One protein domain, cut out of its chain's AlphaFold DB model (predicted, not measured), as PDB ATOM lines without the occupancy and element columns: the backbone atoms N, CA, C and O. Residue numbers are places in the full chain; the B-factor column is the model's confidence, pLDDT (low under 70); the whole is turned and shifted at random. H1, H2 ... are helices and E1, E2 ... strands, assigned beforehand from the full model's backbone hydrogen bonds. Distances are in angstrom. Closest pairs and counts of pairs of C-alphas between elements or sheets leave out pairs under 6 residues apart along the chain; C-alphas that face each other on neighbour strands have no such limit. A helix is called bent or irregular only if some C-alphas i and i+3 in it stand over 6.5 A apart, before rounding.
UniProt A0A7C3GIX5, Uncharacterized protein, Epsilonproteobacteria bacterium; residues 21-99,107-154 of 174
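This is residues 21 to 99 and 107 to 154 of the 174 residues of an uncharacterized protein of Epsilonproteobacteria bacterium (UniProt A0A7C3GIX5). Two sheets of four strands lie face to face as a sandwich, their strands nearly in line at 18 degrees, and one helix, H1, covers the outside of the sheet E4 E1 E7 E8. The sandwich is closed along the edge where E6 of one sheet meets E8 of the other, and looser at the opposite edge, where E3 and E4 are apart. The printed part has 127 residues, with eight named strands, E1 to E8, followed by H1: mostly strand. The sheet E4 E1 E7 E8 is mixed and the sheet E3 E2 E5 E6 antiparallel. The whole is compact, with a radius of gyration of the C-alphas of 14.1 A and spans of 43 by 37 by 26 A.

Start at E1, residues 34 to 43. Its antiparallel neighbour is E4, residues 76 to 84, where N 38 and O 80 are 2.7 A apart, within hydrogen-bond range. Its parallel neighbour is E7, residues 124 to 131, with N 39 and O 125 at 2.8 A. E7 and E8, residues 136 to 138, form a hairpin, with N 129 and O 138 at 2.9 A. In the other sheet, E2, residues 52 to 56, and E3, residues 64 to 67, form a hairpin, with N 55 and O 64 at 2.9 A. E5, residues 86 to 93, is antiparallel to E2, with N 54 and O 92 at 2.9 A, and to E6, residues 111 to 119, with N 116 and O 89 at 3.0 A. E6 bends by 53 degrees at residue 116; its closest C-alphas to E8 are those of Gly 112 and Met 137, 5.1 A apart. H1, residues 143 to 153, is on the sheet E4 E1 E7 E8 at a height over the sheet of 9.4 A. It lies over E1 and runs along the strands, at 21 degrees to E1 on the local plane. H1 is irregular, but only just: C-alphas 144 and 147 are 6.6 A apart, and 5 of 7 O i to N i+4 pairs are within hydrogen-bond range.

Find C-alpha 34 at (434.007, 400.620, 467.310); from there E1 runs 29.6 A to C-alpha 43. E4 spans 24.4 A, E7 21.2 A, E6 19.9 A and E5 19.7 A. H1 runs 15.4 A and ends at C-alpha 153, (437.984, 386.476, 459.636).

Look for the cut after residue 99: residues 100 to 106 are not printed, and C-alphas 99 and 107 are 12.2 A apart. Of the links printed whole, none is long. Confidence is low, under 70, in 22 residues, among them 24 to 29, 95 to 99 and 107 to 113.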
ATOM      1  N   LEU A  21     445.200 390.410 468.927       78.75
ATOM      2  CA  LEU A  21     445.802 391.369 469.839       78.75
ATOM      3  C   LEU A  21     444.995 392.655 469.796       78.75
ATOM      4  O   LEU A  21     444.740 393.204 468.729       78.75
ATOM      5  N   LYS A  22     444.626 393.164 470.965       79.12
ATOM      6  CA  LYS A  22     444.002 394.475 471.093       79.12
ATOM      7  C   LYS A  22     445.055 395.448 471.622       79.12
ATOM      8  O   LYS A  22     445.406 395.345 472.798       79.12
ATOM      9  N   PRO A  23     445.605 396.342 470.788       70.00
ATOM     10  CA  PRO A  23     446.557 397.320 471.256       70.00
ATOM     11  C   PRO A  23     445.847 398.385 472.101       70.00
ATOM     12  O   PRO A  23     444.658 398.666 471.927       70.00
ATOM     13  N   ILE A  24     446.583 398.960 473.049       66.88
ATOM     14  CA  ILE A  24     446.083 400.013 473.935       66.88
ATOM     15  C   ILE A  24     446.246 401.352 473.213       66.88
ATOM     16  O   ILE A  24     447.350 401.702 472.806       66.88
ATOM     17  N   SER A  25     445.143 402.080 473.046       66.94
ATOM     18  CA  SER A  25     445.111 403.425 472.458       66.94
ATOM     19  C   SER A  25     445.185 404.482 473.555       66.94
ATOM     20  O   SER A  25     444.507 404.367 474.577       66.94
ATOM     21  N   ASN A  26     446.012 405.504 473.330       64.88
ATOM     22  CA  ASN A  26     446.153 406.658 474.218       64.88
ATOM     23  C   ASN A  26     445.248 407.827 473.787       64.88
ATOM     24  O   ASN A  26     445.077 408.798 474.530       64.88
ATOM     25  N   ALA A  27     444.646 407.753 472.600       64.56
ATOM     26  CA  ALA A  27     443.704 408.734 472.095       64.56
ATOM     27  C   ALA A  27     442.364 408.711 472.852       64.56
ATOM     28  O   ALA A  27     441.922 407.716 473.430       64.56
ATOM     29  N   LYS A  28     441.675 409.860 472.850       65.75
ATOM     30  CA  LYS A  28     440.388 410.016 473.542       65.75
ATOM     31  C   LYS A  28     439.341 409.077 472.937       65.75
ATOM     32  O   LYS A  28     438.952 409.252 471.784       65.75
ATOM     33  N   ALA A  29     438.810 408.171 473.760       65.62
ATOM     34  CA  ALA A  29     437.799 407.181 473.374       65.62
ATOM     35  C   ALA A  29     436.559 407.776 472.677       65.62
ATOM     36  O   ALA A  29     435.936 407.104 471.865       65.62
ATOM     37  N   SER A  30     436.228 409.046 472.939       71.62
ATOM     38  CA  SER A  30     435.122 409.766 472.290       71.62
ATOM     39  C   SER A  30     435.244 409.873 470.767       71.62
ATOM     40  O   SER A  30     434.252 410.141 470.100       71.62
ATOM     41  N   ASN A  31     436.451 409.703 470.223       72.25
ATOM     42  CA  ASN A  31     436.709 409.782 468.788       72.25
ATOM     43  C   ASN A  31     436.527 408.434 468.078       72.25
ATOM     44  O   ASN A  31     436.591 408.397 466.850       72.25
ATOM     45  N   TYR A  32     436.293 407.349 468.825       79.88
ATOM     46  CA  TYR A  32     436.170 406.004 468.282       79.88
ATOM     47  C   TYR A  32     434.739 405.469 468.387       79.88
ATOM     48  O   TYR A  32     434.058 405.643 469.394       79.88
ATOM     49  N   SER A  33     434.275 404.810 467.326       83.12
ATOM     50  CA  SER A  33     432.906 404.302 467.163       83.12
ATOM     51  C   SER A  33     432.812 402.773 467.124       83.12
ATOM     52  O   SER A  33     431.725 402.226 466.936       83.12
ATOM     53  N   GLY A  34     433.934 402.077 467.305       87.00
ATOM     54  CA  GLY A  34     434.007 400.620 467.310       87.00
ATOM     55  C   GLY A  34     435.389 400.127 466.908       87.00
ATOM     56  O   GLY A  34     436.367 400.864 467.024       87.00
ATOM     57  N   GLU A  35     435.470 398.905 466.392       90.56
ATOM     58  CA  GLU A  35     436.733 398.211 466.136       90.56
ATOM     59  C   GLU A  35     436.741 397.534 464.762       90.56
ATOM     60  O   GLU A  35     435.705 397.106 464.252       90.56
ATOM     61  N   ALA A  36     437.920 397.428 464.161       91.62
ATOM     62  CA  ALA A  36     438.161 396.706 462.918       91.62
ATOM     63  C   ALA A  36     439.251 395.658 463.128       91.62
ATOM     64  O   ALA A  36     440.150 395.829 463.953       91.62
ATOM     65  N   THR A  37     439.187 394.586 462.346       93.56
ATOM     66  CA  THR A  37     440.203 393.532 462.356       93.56
ATOM     67  C   THR A  37     441.241 393.811 461.279       93.56
ATOM     68  O   THR A  37     440.902 394.050 460.122       93.56
ATOM     69  N   ILE A  38     442.511 393.763 461.649       92.75
ATOM     70  CA  ILE A  38     443.661 393.894 460.764       92.75
ATOM     71  C   ILE A  38     444.379 392.551 460.726       92.75
ATOM     72  O   ILE A  38     444.791 392.022 461.757       92.75
ATOM     73  N   LEU A  39     444.519 392.006 459.526       93.00
ATOM     74  CA  LEU A  39     445.253 390.785 459.243       93.00
ATOM     75  C   LEU A  39     446.645 391.139 458.734       93.00
ATOM     76  O   LEU A  39     446.792 391.915 457.785       93.00
ATOM     77  N   ILE A  40     447.648 390.534 459.352       91.44
ATOM     78  CA  ILE A  40     449.048 390.606 458.950       91.44
ATOM     79  C   ILE A  40     449.497 389.167 458.754       91.44
ATOM     80  O   ILE A  40     449.484 388.384 459.703       91.44
ATOM     81  N   ALA A  41     449.834 388.800 457.524       91.06
ATOM     82  CA  ALA A  41     450.329 387.461 457.249       91.06
ATOM     83  C   ALA A  41     451.804 387.360 457.651       91.06
ATOM     84  O   ALA A  41     452.560 388.329 457.559       91.06
ATOM     85  N   VAL A  42     452.204 386.177 458.088       89.12
ATOM     86  CA  VAL A  42     453.592 385.797 458.306       89.12
ATOM     87  C   VAL A  42     453.862 384.613 457.394       89.12
ATOM     88  O   VAL A  42     453.174 383.597 457.463       89.12
ATOM     89  N   ASP A  43     454.836 384.792 456.518       86.75
ATOM     90  CA  ASP A  43     455.317 383.802 455.567       86.75
ATOM     91  C   ASP A  43     456.755 383.464 455.955       86.75
ATOM     92  O   ASP A  43     457.699 384.213 455.681       86.75
ATOM     93  N   GLY A  44     456.897 382.373 456.699       77.44
ATOM     94  CA  GLY A  44     458.176 381.900 457.187       77.44
ATOM     95  C   GLY A  44     458.352 380.423 456.914       77.44
ATOM     96  O   GLY A  44     457.494 379.598 457.210       77.44
ATOM     97  N   THR A  45     459.503 380.095 456.341       68.00
ATOM     98  CA  THR A  45     459.938 378.714 456.077       68.00
ATOM     99  C   THR A  45     461.168 378.341 456.902       68.00
ATOM    100  O   THR A  45     461.679 377.224 456.803       68.00
ATOM    101  N   ASP A  46     461.661 379.280 457.710       67.31
ATOM    102  CA  ASP A  46     462.889 379.190 458.478       67.31
ATOM    103  C   ASP A  46     462.634 379.273 459.993       67.31
ATOM    104  O   ASP A  46     461.505 379.363 460.467       67.31
ATOM    105  N   SER A  47     463.702 379.207 460.791       72.62
ATOM    106  CA  SER A  47     463.609 379.239 462.257       72.62
ATOM    107  C   SER A  47     463.385 380.642 462.837       72.62
ATOM    108  O   SER A  47     463.463 380.814 464.057       72.62
ATOM    109  N   ARG A  48     463.220 381.673 461.997       77.00
ATOM    110  CA  ARG A  48     462.984 383.032 462.475       77.00
ATOM    111  C   ARG A  48     461.499 383.226 462.742       77.00
ATOM    112  O   ARG A  48     460.638 382.825 461.976       77.00
ATOM    113  N   GLU A  49     461.222 383.946 463.818       81.12
ATOM    114  CA  GLU A  49     459.866 384.286 464.214       81.12
ATOM    115  C   GLU A  49     459.752 385.798 464.418       81.12
ATOM    116  O   GLU A  49     460.709 386.452 464.854       81.12
ATOM    117  N   VAL A  50     458.571 386.346 464.141       81.50
ATOM    118  CA  VAL A  50     458.230 387.751 464.376       81.50
ATOM    119  C   VAL A  50     458.176 388.025 465.877       81.50
ATOM    120  O   VAL A  50     457.536 387.293 466.637       81.50
ATOM    121  N   ARG A  51     458.866 389.091 466.306       78.06
ATOM    122  CA  ARG A  51     459.047 389.443 467.730       78.06
ATOM    123  C   ARG A  51     458.513 390.812 468.111       78.06
ATOM    124  O   ARG A  51     458.119 390.996 469.260       78.06
ATOM    125  N   HIS A  52     458.508 391.757 467.181       82.19
ATOM    126  CA  HIS A  52     458.021 393.106 467.421       82.19
ATOM    127  C   HIS A  52     457.478 393.692 466.119       82.19
ATOM    128  O   HIS A  52     458.148 393.654 465.087       82.19
ATOM    129  N   ILE A  53     456.264 394.230 466.184       83.56
ATOM    130  CA  ILE A  53     455.668 395.022 465.111       83.56
ATOM    131  C   ILE A  53     455.180 396.361 465.656       83.56
ATOM    132  O   ILE A  53     454.761 396.455 466.810       83.56
ATOM    133  N   GLU A  54     455.186 397.374 464.801       84.75
ATOM    134  CA  GLU A  54     454.586 398.680 465.058       84.75
ATOM    135  C   GLU A  54     453.477 398.929 464.036       84.75
ATOM    136  O   GLU A  54     453.687 398.828 462.823       84.75
ATOM    137  N   LEU A  55     452.289 399.265 464.534       85.75
ATOM    138  CA  LEU A  55     451.152 399.673 463.717       85.75
ATOM    139  C   LEU A  55     450.883 401.159 463.901       85.75
ATOM    140  O   LEU A  55     450.364 401.575 464.928       85.75
ATOM    141  N   GLY A  56     451.207 401.969 462.901       85.00
ATOM    142  CA  GLY A  56     450.932 403.407 462.936       85.00
ATOM    143  C   GLY A  56     449.564 403.738 462.352       85.00
ATOM    144  O   GLY A  56     449.181 403.150 461.342       85.00
ATOM    145  N   THR A  57     448.866 404.716 462.925       86.19
ATOM    146  CA  THR A  57     447.708 405.373 462.296       86.19
ATOM    147  C   THR A  57     447.897 406.887 462.350       86.19
ATOM    148  O   THR A  57     448.795 407.391 463.024       86.19
ATOM    149  N   LYS A  58     447.073 407.651 461.632       84.69
ATOM    150  CA  LYS A  58     447.108 409.117 461.714       84.69
ATOM    151  C   LYS A  58     446.683 409.620 463.097       84.69
ATOM    152  O   LYS A  58     447.167 410.651 463.554       84.69
ATOM    153  N   GLU A  59     445.745 408.921 463.724       82.75
ATOM    154  CA  GLU A  59     445.176 409.259 465.027       82.75
ATOM    155  C   GLU A  59     446.100 408.854 466.188       82.75
ATOM    156  O   GLU A  59     446.031 409.465 467.250       82.75
ATOM    157  N   GLU A  60     446.988 407.882 465.959       79.50
ATOM    158  CA  GLU A  60     448.012 407.397 466.893       79.50
ATOM    159  C   GLU A  60     449.389 407.421 466.198       79.50
ATOM    160  O   GLU A  60     449.883 406.387 465.734       79.50
ATOM    161  N   PRO A  61     450.012 408.611 466.061       69.38
ATOM    162  CA  PRO A  61     451.225 408.790 465.261       69.38
ATOM    163  C   PRO A  61     452.461 408.105 465.857       69.38
ATOM    164  O   PRO A  61     453.379 407.761 465.111       69.38
ATOM    165  N   GLU A  62     452.476 407.889 467.176       70.44
ATOM    166  CA  GLU A  62     453.503 407.099 467.871       70.44
ATOM    167  C   GLU A  62     453.354 405.591 467.613       70.44
ATOM    168  O   GLU A  62     454.287 404.830 467.856       70.44
ATOM    169  N   GLY A  63     452.214 405.179 467.050       73.19
ATOM    170  CA  GLY A  63     451.905 403.803 466.708       73.19
ATOM    171  C   GLY A  63     451.579 402.922 467.909       73.19
ATOM    172  O   GLY A  63     451.806 403.247 469.071       73.19
ATOM    173  N   PHE A  64     451.010 401.766 467.604       77.31
ATOM    174  CA  PHE A  64     450.801 400.677 468.535       77.31
ATOM    175  C   PHE A  64     452.003 399.740 468.457       77.31
ATOM    176  O   PHE A  64     452.162 399.021 467.467       77.31
ATOM    177  N   GLU A  65     452.846 399.744 469.486       77.19
ATOM    178  CA  GLU A  65     453.944 398.783 469.607       77.19
ATOM    179  C   GLU A  65     453.431 397.464 470.192       77.19
ATOM    180  O   GLU A  65     452.783 397.429 471.241       77.19
ATOM    181  N   ILE A  66     453.723 396.361 469.506       79.00
ATOM    182  CA  ILE A  66     453.282 395.022 469.892       79.00
ATOM    183  C   ILE A  66     454.507 394.121 470.013       79.00
ATOM    184  O   ILE A  66     455.159 393.805 469.017       79.00
ATOM    185  N   TYR A  67     454.783 393.668 471.237       77.75
ATOM    186  CA  TYR A  67     455.902 392.785 471.558       77.75
ATOM    187  C   TYR A  67     455.427 391.347 471.804       77.75
ATOM    188  O   TYR A  67     454.550 391.090 472.630       77.75
ATOM    189  N   PHE A  68     456.048 390.394 471.111       76.62
ATOM    190  CA  PHE A  68     455.760 388.964 471.196       76.62
ATOM    191  C   PHE A  68     456.828 388.258 472.036       76.62
ATOM    192  O   PHE A  68     457.834 387.769 471.518       76.62
ATOM    193  N   HIS A  69     456.629 388.231 473.354       71.12
ATOM    194  CA  HIS A  69     457.579 387.600 474.276       71.12
ATOM    195  C   HIS A  69     457.451 386.071 474.280       71.12
ATOM    196  O   HIS A  69     458.432 385.377 474.006       71.12
ATOM    197  N   ASP A  70     456.239 385.566 474.521       68.88
ATOM    198  CA  ASP A  70     456.001 384.135 474.755       68.88
ATOM    199  C   ASP A  70     455.556 383.384 473.497       68.88
ATOM    200  O   ASP A  70     455.977 382.255 473.257       68.88
ATOM    201  N   LYS A  71     454.713 384.016 472.673       74.56
ATOM    202  CA  LYS A  71     454.190 383.437 471.434       74.56
ATOM    203  C   LYS A  71     454.656 384.254 470.243       74.56
ATOM    204  O   LYS A  71     454.082 385.300 469.946       74.56
ATOM    205  N   LYS A  72     455.692 383.758 469.579       79.75
ATOM    206  CA  LYS A  72     456.219 384.331 468.344       79.75
ATOM    207  C   LYS A  72     455.581 383.628 467.147       79.75
ATOM    208  O   LYS A  72     455.079 382.512 467.278       79.75
ATOM    209  N   TYR A  73     455.558 384.306 466.008       82.31
ATOM    210  CA  TYR A  73     454.891 383.820 464.801       82.31
ATOM    211  C   TYR A  73     455.927 383.540 463.721       82.31
ATOM    212  O   TYR A  73     456.643 384.455 463.320       82.31
ATOM    213  N   SER A  74     456.010 382.291 463.271       81.00
ATOM    214  CA  SER A  74     456.770 381.890 462.082       81.00
ATOM    215  C   SER A  74     455.888 381.807 460.837       81.00
ATOM    216  O   SER A  74     456.384 381.972 459.736       81.00
ATOM    217  N   GLU A  75     454.583 381.580 460.995       86.94
ATOM    218  CA  GLU A  75     453.636 381.418 459.889       86.94
ATOM    219  C   GLU A  75     452.210 381.834 460.294       86.94
ATOM    220  O   GLU A  75     451.893 381.977 461.482       86.94
ATOM    221  N   GLY A  76     451.333 382.007 459.303       89.31
ATOM    222  CA  GLY A  76     449.905 382.248 459.508       89.31
ATOM    223  C   GLY A  76     449.554 383.726 459.671       89.31
ATOM    224  O   GLY A  76     450.140 384.588 459.024       89.31
ATOM    225  N   PHE A  77     448.568 384.034 460.518       90.50
ATOM    226  CA  PHE A  77     448.136 385.411 460.764       90.50
ATOM    227  C   PHE A  77     448.507 385.908 462.160       90.50
ATOM    228  O   PHE A  77     448.154 385.300 463.173       90.50
ATOM    229  N   ILE A  78     449.095 387.103 462.197       90.00
ATOM    230  CA  ILE A  78     448.982 388.010 463.333       90.00
ATOM    231  C   ILE A  78     447.699 388.815 463.122       90.00
ATOM    232  O   ILE A  78     447.545 389.530 462.129       90.00
ATOM    233  N   VAL A  79     446.763 388.687 464.059       91.38
ATOM    234  CA  VAL A  79     445.471 389.375 464.008       91.38
ATOM    235  C   VAL A  79     445.495 390.508 465.021       91.38
ATOM    236  O   VAL A  79     445.828 390.291 466.184       91.38
ATOM    237  N   VAL A  80     445.159 391.720 464.591       89.81
ATOM    238  CA  VAL A  80     445.127 392.899 465.462       89.81
ATOM    239  C   VAL A  80     443.776 393.585 465.362       89.81
ATOM    240  O   VAL A  80     443.254 393.796 464.274       89.81
ATOM    241  N   THR A  81     443.203 393.964 466.495       90.69
ATOM    242  CA  THR A  81     441.953 394.718 466.559       90.69
ATOM    243  C   THR A  81     442.259 396.194 466.775       90.69
ATOM    244  O   THR A  81     442.729 396.556 467.844       90.69
ATOM    245  N   LEU A  82     441.997 397.057 465.791       88.50
ATOM    246  CA  LEU A  82     442.244 398.500 465.903       88.50
ATOM    247  C   LEU A  82     440.952 399.287 466.149       88.50
ATOM    248  O   LEU A  82     439.913 398.939 465.578       88.50
ATOM    249  N   PRO A  83     441.001 400.378 466.936       88.38
ATOM    250  CA  PRO A  83     439.860 401.267 467.083       88.38
ATOM    251  C   PRO A  83     439.551 401.987 465.759       88.38
ATOM    252  O   PRO A  83     440.436 402.298 464.958       88.38
ATOM    253  N   THR A  84     438.270 402.248 465.515       86.38
ATOM    254  CA  THR A  84     437.758 402.891 464.295       86.38
ATOM    255  C   THR A  84     437.045 404.199 464.624       86.38
ATOM    256  O   THR A  84     436.471 404.297 465.704       86.38
ATOM    257  N   PRO A  85     437.012 405.180 463.707       84.75
ATOM    258  CA  PRO A  85     437.765 405.200 462.459       84.75
ATOM    259  C   PRO A  85     439.258 405.431 462.731       84.75
ATOM    260  O   PRO A  85     439.618 406.284 463.533       84.75
ATOM    261  N   SER A  86     440.111 404.687 462.030       85.50
ATOM    262  CA  SER A  86     441.539 404.999 461.926       85.50
ATOM    263  C   SER A  86     441.899 405.197 460.459       85.50
ATOM    264  O   SER A  86     441.317 404.557 459.575       85.50
ATOM    265  N   THR A  87     442.840 406.092 460.187       85.88
ATOM    266  CA  THR A  87     443.307 406.411 458.836       85.88
ATOM    267  C   THR A  87     444.814 406.228 458.717       85.88
ATOM    268  O   THR A  87     445.535 406.230 459.711       85.88
ATOM    269  N   GLN A  88     445.296 406.043 457.485       84.50
ATOM    270  CA  GLN A  88     446.717 405.819 457.181       84.50
ATOM    271  C   GLN A  88     447.349 404.686 458.006       84.50
ATOM    272  O   GLN A  88     448.453 404.826 458.528       84.50
ATOM    273  N   VAL A  89     446.637 403.561 458.130       85.25
ATOM    274  CA  VAL A  89     447.141 402.404 458.880       85.25
ATOM    275  C   VAL A  89     448.351 401.834 458.144       85.25
ATOM    276  O   VAL A  89     448.236 401.500 456.962       85.25
ATOM    277  N   ARG A  90     449.489 401.735 458.831       85.44
ATOM    278  CA  ARG A  90     450.782 401.265 458.304       85.44
ATOM    279  C   ARG A  90     451.411 400.233 459.234       85.44
ATOM    280  O   ARG A  90     451.130 400.252 460.429       85.44
ATOM    281  N   LEU A  91     452.291 399.391 458.698       84.25
ATOM    282  CA  LEU A  91     452.992 398.345 459.445       84.25
ATOM    283  C   LEU A  91     454.509 398.452 459.271       84.25
ATOM    284  O   LEU A  91     455.011 398.548 458.150       84.25
ATOM    285  N   ALA A  92     455.226 398.360 460.384       80.62
ATOM    286  CA  ALA A  92     456.662 398.126 460.422       80.62
ATOM    287  C   ALA A  92     456.964 396.869 461.251       80.62
ATOM    288  O   ALA A  92     456.343 396.657 462.294       80.62
ATOM    289  N   GLU A  93     457.912 396.047 460.799       74.81
ATOM    290  CA  GLU A  93     458.472 394.947 461.590       74.81
ATOM    291  C   GLU A  93     459.861 395.333 462.110       74.81
ATOM    292  O   GLU A  93     460.638 396.036 461.452       74.81
ATOM    293  N   TYR A  94     460.147 394.907 463.338       70.88
ATOM    294  CA  TYR A  94     461.442 395.091 463.969       70.88
ATOM    295  C   TYR A  94     461.951 393.748 464.494       70.88
ATOM    296  O   TYR A  94     461.486 393.229 465.511       70.88
ATOM    297  N   SER A  95     462.978 393.205 463.846       57.25
ATOM    298  CA  SER A  95     463.687 392.032 464.356       57.25
ATOM    299  C   SER A  95     464.685 392.409 465.455       57.25
ATOM    300  O   SER A  95     465.641 393.145 465.218       57.25
ATOM    301  N   LEU A  96     464.538 391.835 466.654       52.62
ATOM    302  CA  LEU A  96     465.519 391.933 467.754       52.62
ATOM    303  C   LEU A  96     466.706 390.964 467.569       52.62
ATOM    304  O   LEU A  96     467.138 390.300 468.514       52.62
ATOM    305  N   THR A  97     467.215 390.812 466.347       43.62
ATOM    306  CA  THR A  97     468.313 389.882 466.049       43.62
ATOM    307  C   THR A  97     469.647 390.612 466.023       43.62
ATOM    308  O   THR A  97     470.073 391.116 464.989       43.62
ATOM    309  N   GLY A  98     470.329 390.644 467.165       37.22
ATOM    310  CA  GLY A  98     471.732 391.035 467.232       37.22
ATOM    311  C   GLY A  98     472.225 391.169 468.665       37.22
ATOM    312  O   GLY A  98     471.526 391.706 469.518       37.22
ATOM    313  N   MET A  99     473.453 390.715 468.922       35.56
ATOM    314  CA  MET A  99     474.266 391.072 470.090       35.56
ATOM    315  C   MET A  99     474.582 392.583 470.105       35.56
ATOM    316  O   MET A  99     475.738 392.987 470.073       35.56
ATOM    317  N   ALA A 107     466.494 399.024 464.962       51.88
ATOM    318  CA  ALA A 107     467.055 398.537 463.707       51.88
ATOM    319  C   ALA A 107     465.875 398.027 462.868       51.88
ATOM    320  O   ALA A 107     465.379 396.925 463.075       51.88
ATOM    321  N   GLY A 108     465.329 398.915 462.033       52.12
ATOM    322  CA  GLY A 108     464.190 398.624 461.170       52.12
ATOM    323  C   GLY A 108     464.567 397.550 460.168       52.12
ATOM    324  O   GLY A 108     465.501 397.735 459.389       52.12
ATOM    325  N   TYR A 109     463.838 396.444 460.184       56.53
ATOM    326  CA  TYR A 109     464.050 395.353 459.257       56.53
ATOM    327  C   TYR A 109     462.701 395.007 458.623       56.53
ATOM    328  O   TYR A 109     461.908 394.267 459.174       56.53
ATOM    329  N   GLY A 110     462.429 395.613 457.465       53.38
ATOM    330  CA  GLY A 110     461.154 395.477 456.755       53.38
ATOM    331  C   GLY A 110     460.138 396.565 457.127       53.38
ATOM    332  O   GLY A 110     459.564 396.576 458.211       53.38
ATOM    333  N   TYR A 111     459.888 397.488 456.193       55.22
ATOM    334  CA  TYR A 111     458.759 398.420 456.257       55.22
ATOM    335  C   TYR A 111     457.724 398.015 455.206       55.22
ATOM    336  O   TYR A 111     458.007 398.026 454.004       55.22
ATOM    337  N   GLY A 112     456.527 397.649 455.654       55.53
ATOM    338  CA  GLY A 112     455.428 397.215 454.802       55.53
ATOM    339  C   GLY A 112     454.645 398.421 454.324       55.53
ATOM    340  O   GLY A 112     453.921 399.063 455.078       55.53
ATOM    341  N   THR A 113     454.787 398.747 453.044       53.69
ATOM    342  CA  THR A 113     454.287 399.998 452.452       53.69
ATOM    343  C   THR A 113     452.795 399.990 452.110       53.69
ATOM    344  O   THR A 113     452.326 400.901 451.420       53.69
ATOM    345  N   LYS A 114     452.018 398.991 452.548       72.62
ATOM    346  CA  LYS A 114     450.570 399.038 452.340       72.62
ATOM    347  C   LYS A 114     449.963 399.983 453.368       72.62
ATOM    348  O   LYS A 114     449.939 399.704 454.560       72.62
ATOM    349  N   VAL A 115     449.483 401.115 452.873       81.25
ATOM    350  CA  VAL A 115     448.784 402.107 453.680       81.25
ATOM    351  C   VAL A 115     447.293 401.931 453.446       81.25
ATOM    352  O   VAL A 115     446.817 402.119 452.325       81.25
ATOM    353  N   LEU A 116     446.548 401.579 454.492       85.00
ATOM    354  CA  LEU A 116     445.088 401.578 454.418       85.00
ATOM    355  C   LEU A 116     444.595 403.018 454.623       85.00
ATOM    356  O   LEU A 116     444.870 403.608 455.671       85.00
ATOM    357  N   PRO A 117     443.869 403.613 453.657       82.12
ATOM    358  CA  PRO A 117     443.465 405.012 453.751       82.12
ATOM    359  C   PRO A 117     442.507 405.252 454.922       82.12
ATOM    360  O   PRO A 117     442.608 406.279 455.588       82.12
ATOM    361  N   LYS A 118     441.610 404.297 455.191       88.31
ATOM    362  CA  LYS A 118     440.645 404.328 456.291       88.31
ATOM    363  C   LYS A 118     440.144 402.918 456.605       88.31
ATOM    364  O   LYS A 118     439.949 402.128 455.683       88.31
ATOM    365  N   ILE A 119     439.885 402.648 457.882       90.00
ATOM    366  CA  ILE A 119     439.221 401.430 458.361       90.00
ATOM    367  C   ILE A 119     437.886 401.747 459.049       90.00
ATOM    368  O   ILE A 119     437.720 402.807 459.659       90.00
ATOM    369  N   GLU A 120     436.929 400.828 458.935       90.81
ATOM    370  CA  GLU A 120     435.544 400.982 459.394       90.81
ATOM    371  C   GLU A 120     435.135 399.872 460.364       90.81
ATOM    372  O   GLU A 120     435.642 398.752 460.302       90.81
ATOM    373  N   ASN A 121     434.198 400.190 461.260       92.69
ATOM    374  CA  ASN A 121     433.740 399.282 462.310       92.69
ATOM    375  C   ASN A 121     433.201 397.955 461.742       92.69
ATOM    376  O   ASN A 121     432.427 397.943 460.781       92.69
ATOM    377  N   GLY A 122     433.591 396.838 462.360       90.06
ATOM    378  CA  GLY A 122     433.138 395.488 462.017       90.06
ATOM    379  C   GLY A 122     433.695 394.939 460.700       90.06
ATOM    380  O   GLY A 122     433.224 393.907 460.223       90.06
ATOM    381  N   LYS A 123     434.667 395.623 460.086       92.50
ATOM    382  CA  LYS A 123     435.329 395.181 458.854       92.50
ATOM    383  C   LYS A 123     436.690 394.560 459.142       92.50
ATOM    384  O   LYS A 123     437.347 394.885 460.133       92.50
ATOM    385  N   THR A 124     437.107 393.693 458.227       93.50
ATOM    386  CA  THR A 124     438.415 393.046 458.241       93.50
ATOM    387  C   THR A 124     439.243 393.548 457.070       93.50
ATOM    388  O   THR A 124     438.763 393.572 455.937       93.50
ATOM    389  N   TYR A 125     440.488 393.921 457.339       92.88
ATOM    390  CA  TYR A 125     441.432 394.439 456.359       92.88
ATOM    391  C   TYR A 125     442.712 393.623 456.374       92.88
ATOM    392  O   TYR A 125     443.117 393.117 457.415       92.88
ATOM    393  N   PHE A 126     443.381 393.554 455.231       91.94
ATOM    394  CA  PHE A 126     444.696 392.942 455.119       91.94
ATOM    395  C   PHE A 126     445.763 394.017 454.946       91.94
ATOM    396  O   PHE A 126     445.629 394.881 454.075       91.94
ATOM    397  N   LEU A 127     446.810 393.968 455.763       90.19
ATOM    398  CA  LEU A 127     447.852 394.994 455.798       90.19
ATOM    399  C   LEU A 127     449.149 394.571 455.096       90.19
ATOM    400  O   LEU A 127     449.970 395.422 454.779       90.19
ATOM    401  N   GLY A 128     449.312 393.288 454.786       89.38
ATOM    402  CA  GLY A 128     450.469 392.761 454.065       89.38
ATOM    403  C   GLY A 128     451.078 391.553 454.761       89.38
ATOM    404  O   GLY A 128     450.570 391.078 455.782       89.38
ATOM    405  N   THR A 129     452.179 391.083 454.188       88.81
ATOM    406  CA  THR A 129     452.876 389.872 454.613       88.81
ATOM    407  C   THR A 129     454.288 390.197 455.056       88.81
ATOM    408  O   THR A 129     455.019 390.908 454.365       88.81
ATOM    409  N   ILE A 130     454.670 389.671 456.216       86.75
ATOM    410  CA  ILE A 130     456.039 389.665 456.720       86.75
ATOM    411  C   ILE A 130     456.695 388.372 456.243       86.75
ATOM    412  O   ILE A 130     456.226 387.292 456.592       86.75
ATOM    413  N   ASN A 131     457.783 388.479 455.482       84.75
ATOM    414  CA  ASN A 131     458.596 387.332 455.098       84.75
ATOM    415  C   ASN A 131     459.764 387.176 456.081       84.75
ATOM    416  O   ASN A 131     460.693 387.997 456.086       84.75
ATOM    417  N   THR A 132     459.724 386.145 456.929       78.81
ATOM    418  CA  THR A 132     460.761 385.955 457.957       78.81
ATOM    419  C   THR A 132     462.092 385.540 457.336       78.81
ATOM    420  O   THR A 132     463.126 386.091 457.731       78.81
ATOM    421  N   SER A 133     462.056 384.689 456.305       77.81
ATOM    422  CA  SER A 133     463.232 384.142 455.617       77.81
ATOM    423  C   SER A 133     464.066 385.203 454.891       77.81
ATOM    424  O   SER A 133     465.294 385.160 454.899       77.81
ATOM    425  N   MET A 134     463.413 386.179 454.258       72.75
ATOM    426  CA  MET A 134     464.063 387.250 453.495       72.75
ATOM    427  C   MET A 134     464.243 388.537 454.293       72.75
ATOM    428  O   MET A 134     464.942 389.439 453.834       72.75
ATOM    429  N   ASN A 135     463.636 388.634 455.477       73.44
ATOM    430  CA  ASN A 135     463.617 389.856 456.272       73.44
ATOM    431  C   ASN A 135     462.999 391.055 455.531       73.44
ATOM    432  O   ASN A 135     463.522 392.172 455.556       73.44
ATOM    433  N   THR A 136     461.897 390.801 454.828       76.00
ATOM    434  CA  THR A 136     461.200 391.784 453.993       76.00
ATOM    435  C   THR A 136     459.698 391.756 454.247       76.00
ATOM    436  O   THR A 136     459.177 390.918 454.978       76.00
ATOM    437  N   MET A 137     458.991 392.707 453.638       82.38
ATOM    438  CA  MET A 137     457.537 392.753 453.636       82.38
ATOM    439  C   MET A 137     457.016 392.955 452.217       82.38
ATOM    440  O   MET A 137     457.613 393.704 451.442       82.38
ATOM    441  N   TYR A 138     455.885 392.331 451.902       83.44
ATOM    442  CA  TYR A 138     455.198 392.465 450.616       83.44
ATOM    443  C   TYR A 138     453.679 392.608 450.810       83.44
ATOM    444  O   TYR A 138     453.173 392.529 451.931       83.44
ATOM    445  N   LYS A 139     452.949 392.972 449.750       86.31
ATOM    446  CA  LYS A 139     451.552 393.444 449.857       86.31
ATOM    447  C   LYS A 139     450.528 392.330 449.701       86.31
ATOM    448  O   LYS A 139     449.391 392.499 450.136       86.31
ATOM    449  N   GLU A 140     450.944 391.254 449.063       89.00
ATOM    450  CA  GLU A 140     450.164 390.105 448.648       89.00
ATOM    451  C   GLU A 140     449.993 389.124 449.809       89.00
ATOM    452  O   GLU A 140     450.896 388.946 450.621       89.00
ATOM    453  N   MET A 141     448.828 388.491 449.897       90.50
ATOM    454  CA  MET A 141     448.545 387.414 450.840       90.50
ATOM    455  C   MET A 141     449.013 386.079 450.242       90.50
ATOM    456  O   MET A 141     448.685 385.820 449.083       90.50
ATOM    457  N   PRO A 142     449.708 385.214 451.007       89.00
ATOM    458  CA  PRO A 142     450.014 383.855 450.569       89.00
ATOM    459  C   PRO A 142     448.737 383.076 450.232       89.00
ATOM    460  O   PRO A 142     447.737 383.166 450.954       89.00
ATOM    461  N   ASP A 143     448.763 382.311 449.139       88.38
ATOM    462  CA  ASP A 143     447.585 381.626 448.589       88.38
ATOM    463  C   ASP A 143     446.929 380.683 449.611       88.38
ATOM    464  O   ASP A 143     445.698 380.608 449.716       88.38
ATOM    465  N   GLU A 144     447.744 380.004 450.417       87.56
ATOM    466  CA  GLU A 144     447.314 379.106 451.484       87.56
ATOM    467  C   GLU A 144     446.514 379.816 452.587       87.56
ATOM    468  O   GLU A 144     445.630 379.210 453.198       87.56
ATOM    469  N   LEU A 145     446.749 381.115 452.799       90.25
ATOM    470  CA  LEU A 145     446.086 381.908 453.834       90.25
ATOM    471  C   LEU A 145     444.777 382.552 453.359       90.25
ATOM    472  O   LEU A 145     443.943 382.923 454.187       90.25
ATOM    473  N   ILE A 146     444.530 382.628 452.044       89.69
ATOM    474  CA  ILE A 146     443.310 383.239 451.482       89.69
ATOM    475  C   ILE A 146     442.048 382.529 451.983       89.69
ATOM    476  O   ILE A 146     441.030 383.174 452.261       89.69
ATOM    477  N   LYS A 147     442.093 381.197 452.088       89.19
ATOM    478  CA  LYS A 147     440.954 380.408 452.564       89.19
ATOM    479  C   LYS A 147     440.663 380.698 454.037       89.19
ATOM    480  O   LYS A 147     439.519 381.012 454.365       89.19
ATOM    481  N   GLU A 148     441.687 380.665 454.897       90.25
ATOM    482  CA  GLU A 148     441.532 381.011 456.317       90.25
ATOM    483  C   GLU A 148     441.003 382.442 456.474       90.25
ATOM    484  O   GLU A 148     440.074 382.667 457.250       90.25
ATOM    485  N   ALA A 149     441.522 383.397 455.694       90.31
ATOM    486  CA  ALA A 149     441.092 384.790 455.741       90.31
ATOM    487  C   ALA A 149     439.575 384.944 455.547       90.31
ATOM    488  O   ALA A 149     438.895 385.614 456.332       90.31
ATOM    489  N   LYS A 150     439.034 384.276 454.525       90.31
ATOM    490  CA  LYS A 150     437.603 384.307 454.202       90.31
ATOM    491  C   LYS A 150     436.760 383.600 455.258       90.31
ATOM    492  O   LYS A 150     435.770 384.161 455.718       90.31
ATOM    493  N   GLU A 151     437.145 382.383 455.636       89.75
ATOM    494  CA  GLU A 151     436.325 381.517 456.492       89.75
ATOM    495  C   GLU A 151     436.330 381.957 457.959       89.75
ATOM    496  O   GLU A 151     435.295 381.916 458.621       89.75
ATOM    497  N   LYS A 152     437.484 382.394 458.474       90.56
ATOM    498  CA  LYS A 152     437.673 382.672 459.903       90.56
ATOM    499  C   LYS A 152     437.529 384.145 460.256       90.56
ATOM    500  O   LYS A 152     437.039 384.464 461.336       90.56
ATOM    501  N   TYR A 153     437.942 385.038 459.359       90.06
ATOM    502  CA  TYR A 153     437.984 386.476 459.636       90.06
ATOM    503  C   TYR A 153     437.000 387.287 458.790       90.06
ATOM    504  O   TYR A 153     437.033 388.516 458.846       90.06
ATOM    505  N   ASN A 154     436.115 386.630 458.027       89.81
ATOM    506  CA  ASN A 154     435.115 387.280 457.173       89.81
ATOM    507  C   ASN A 154     435.736 388.356 456.257       89.81
ATOM    508  O   ASN A 154     435.213 389.462 456.102       89.81
TER     509      ASN A 154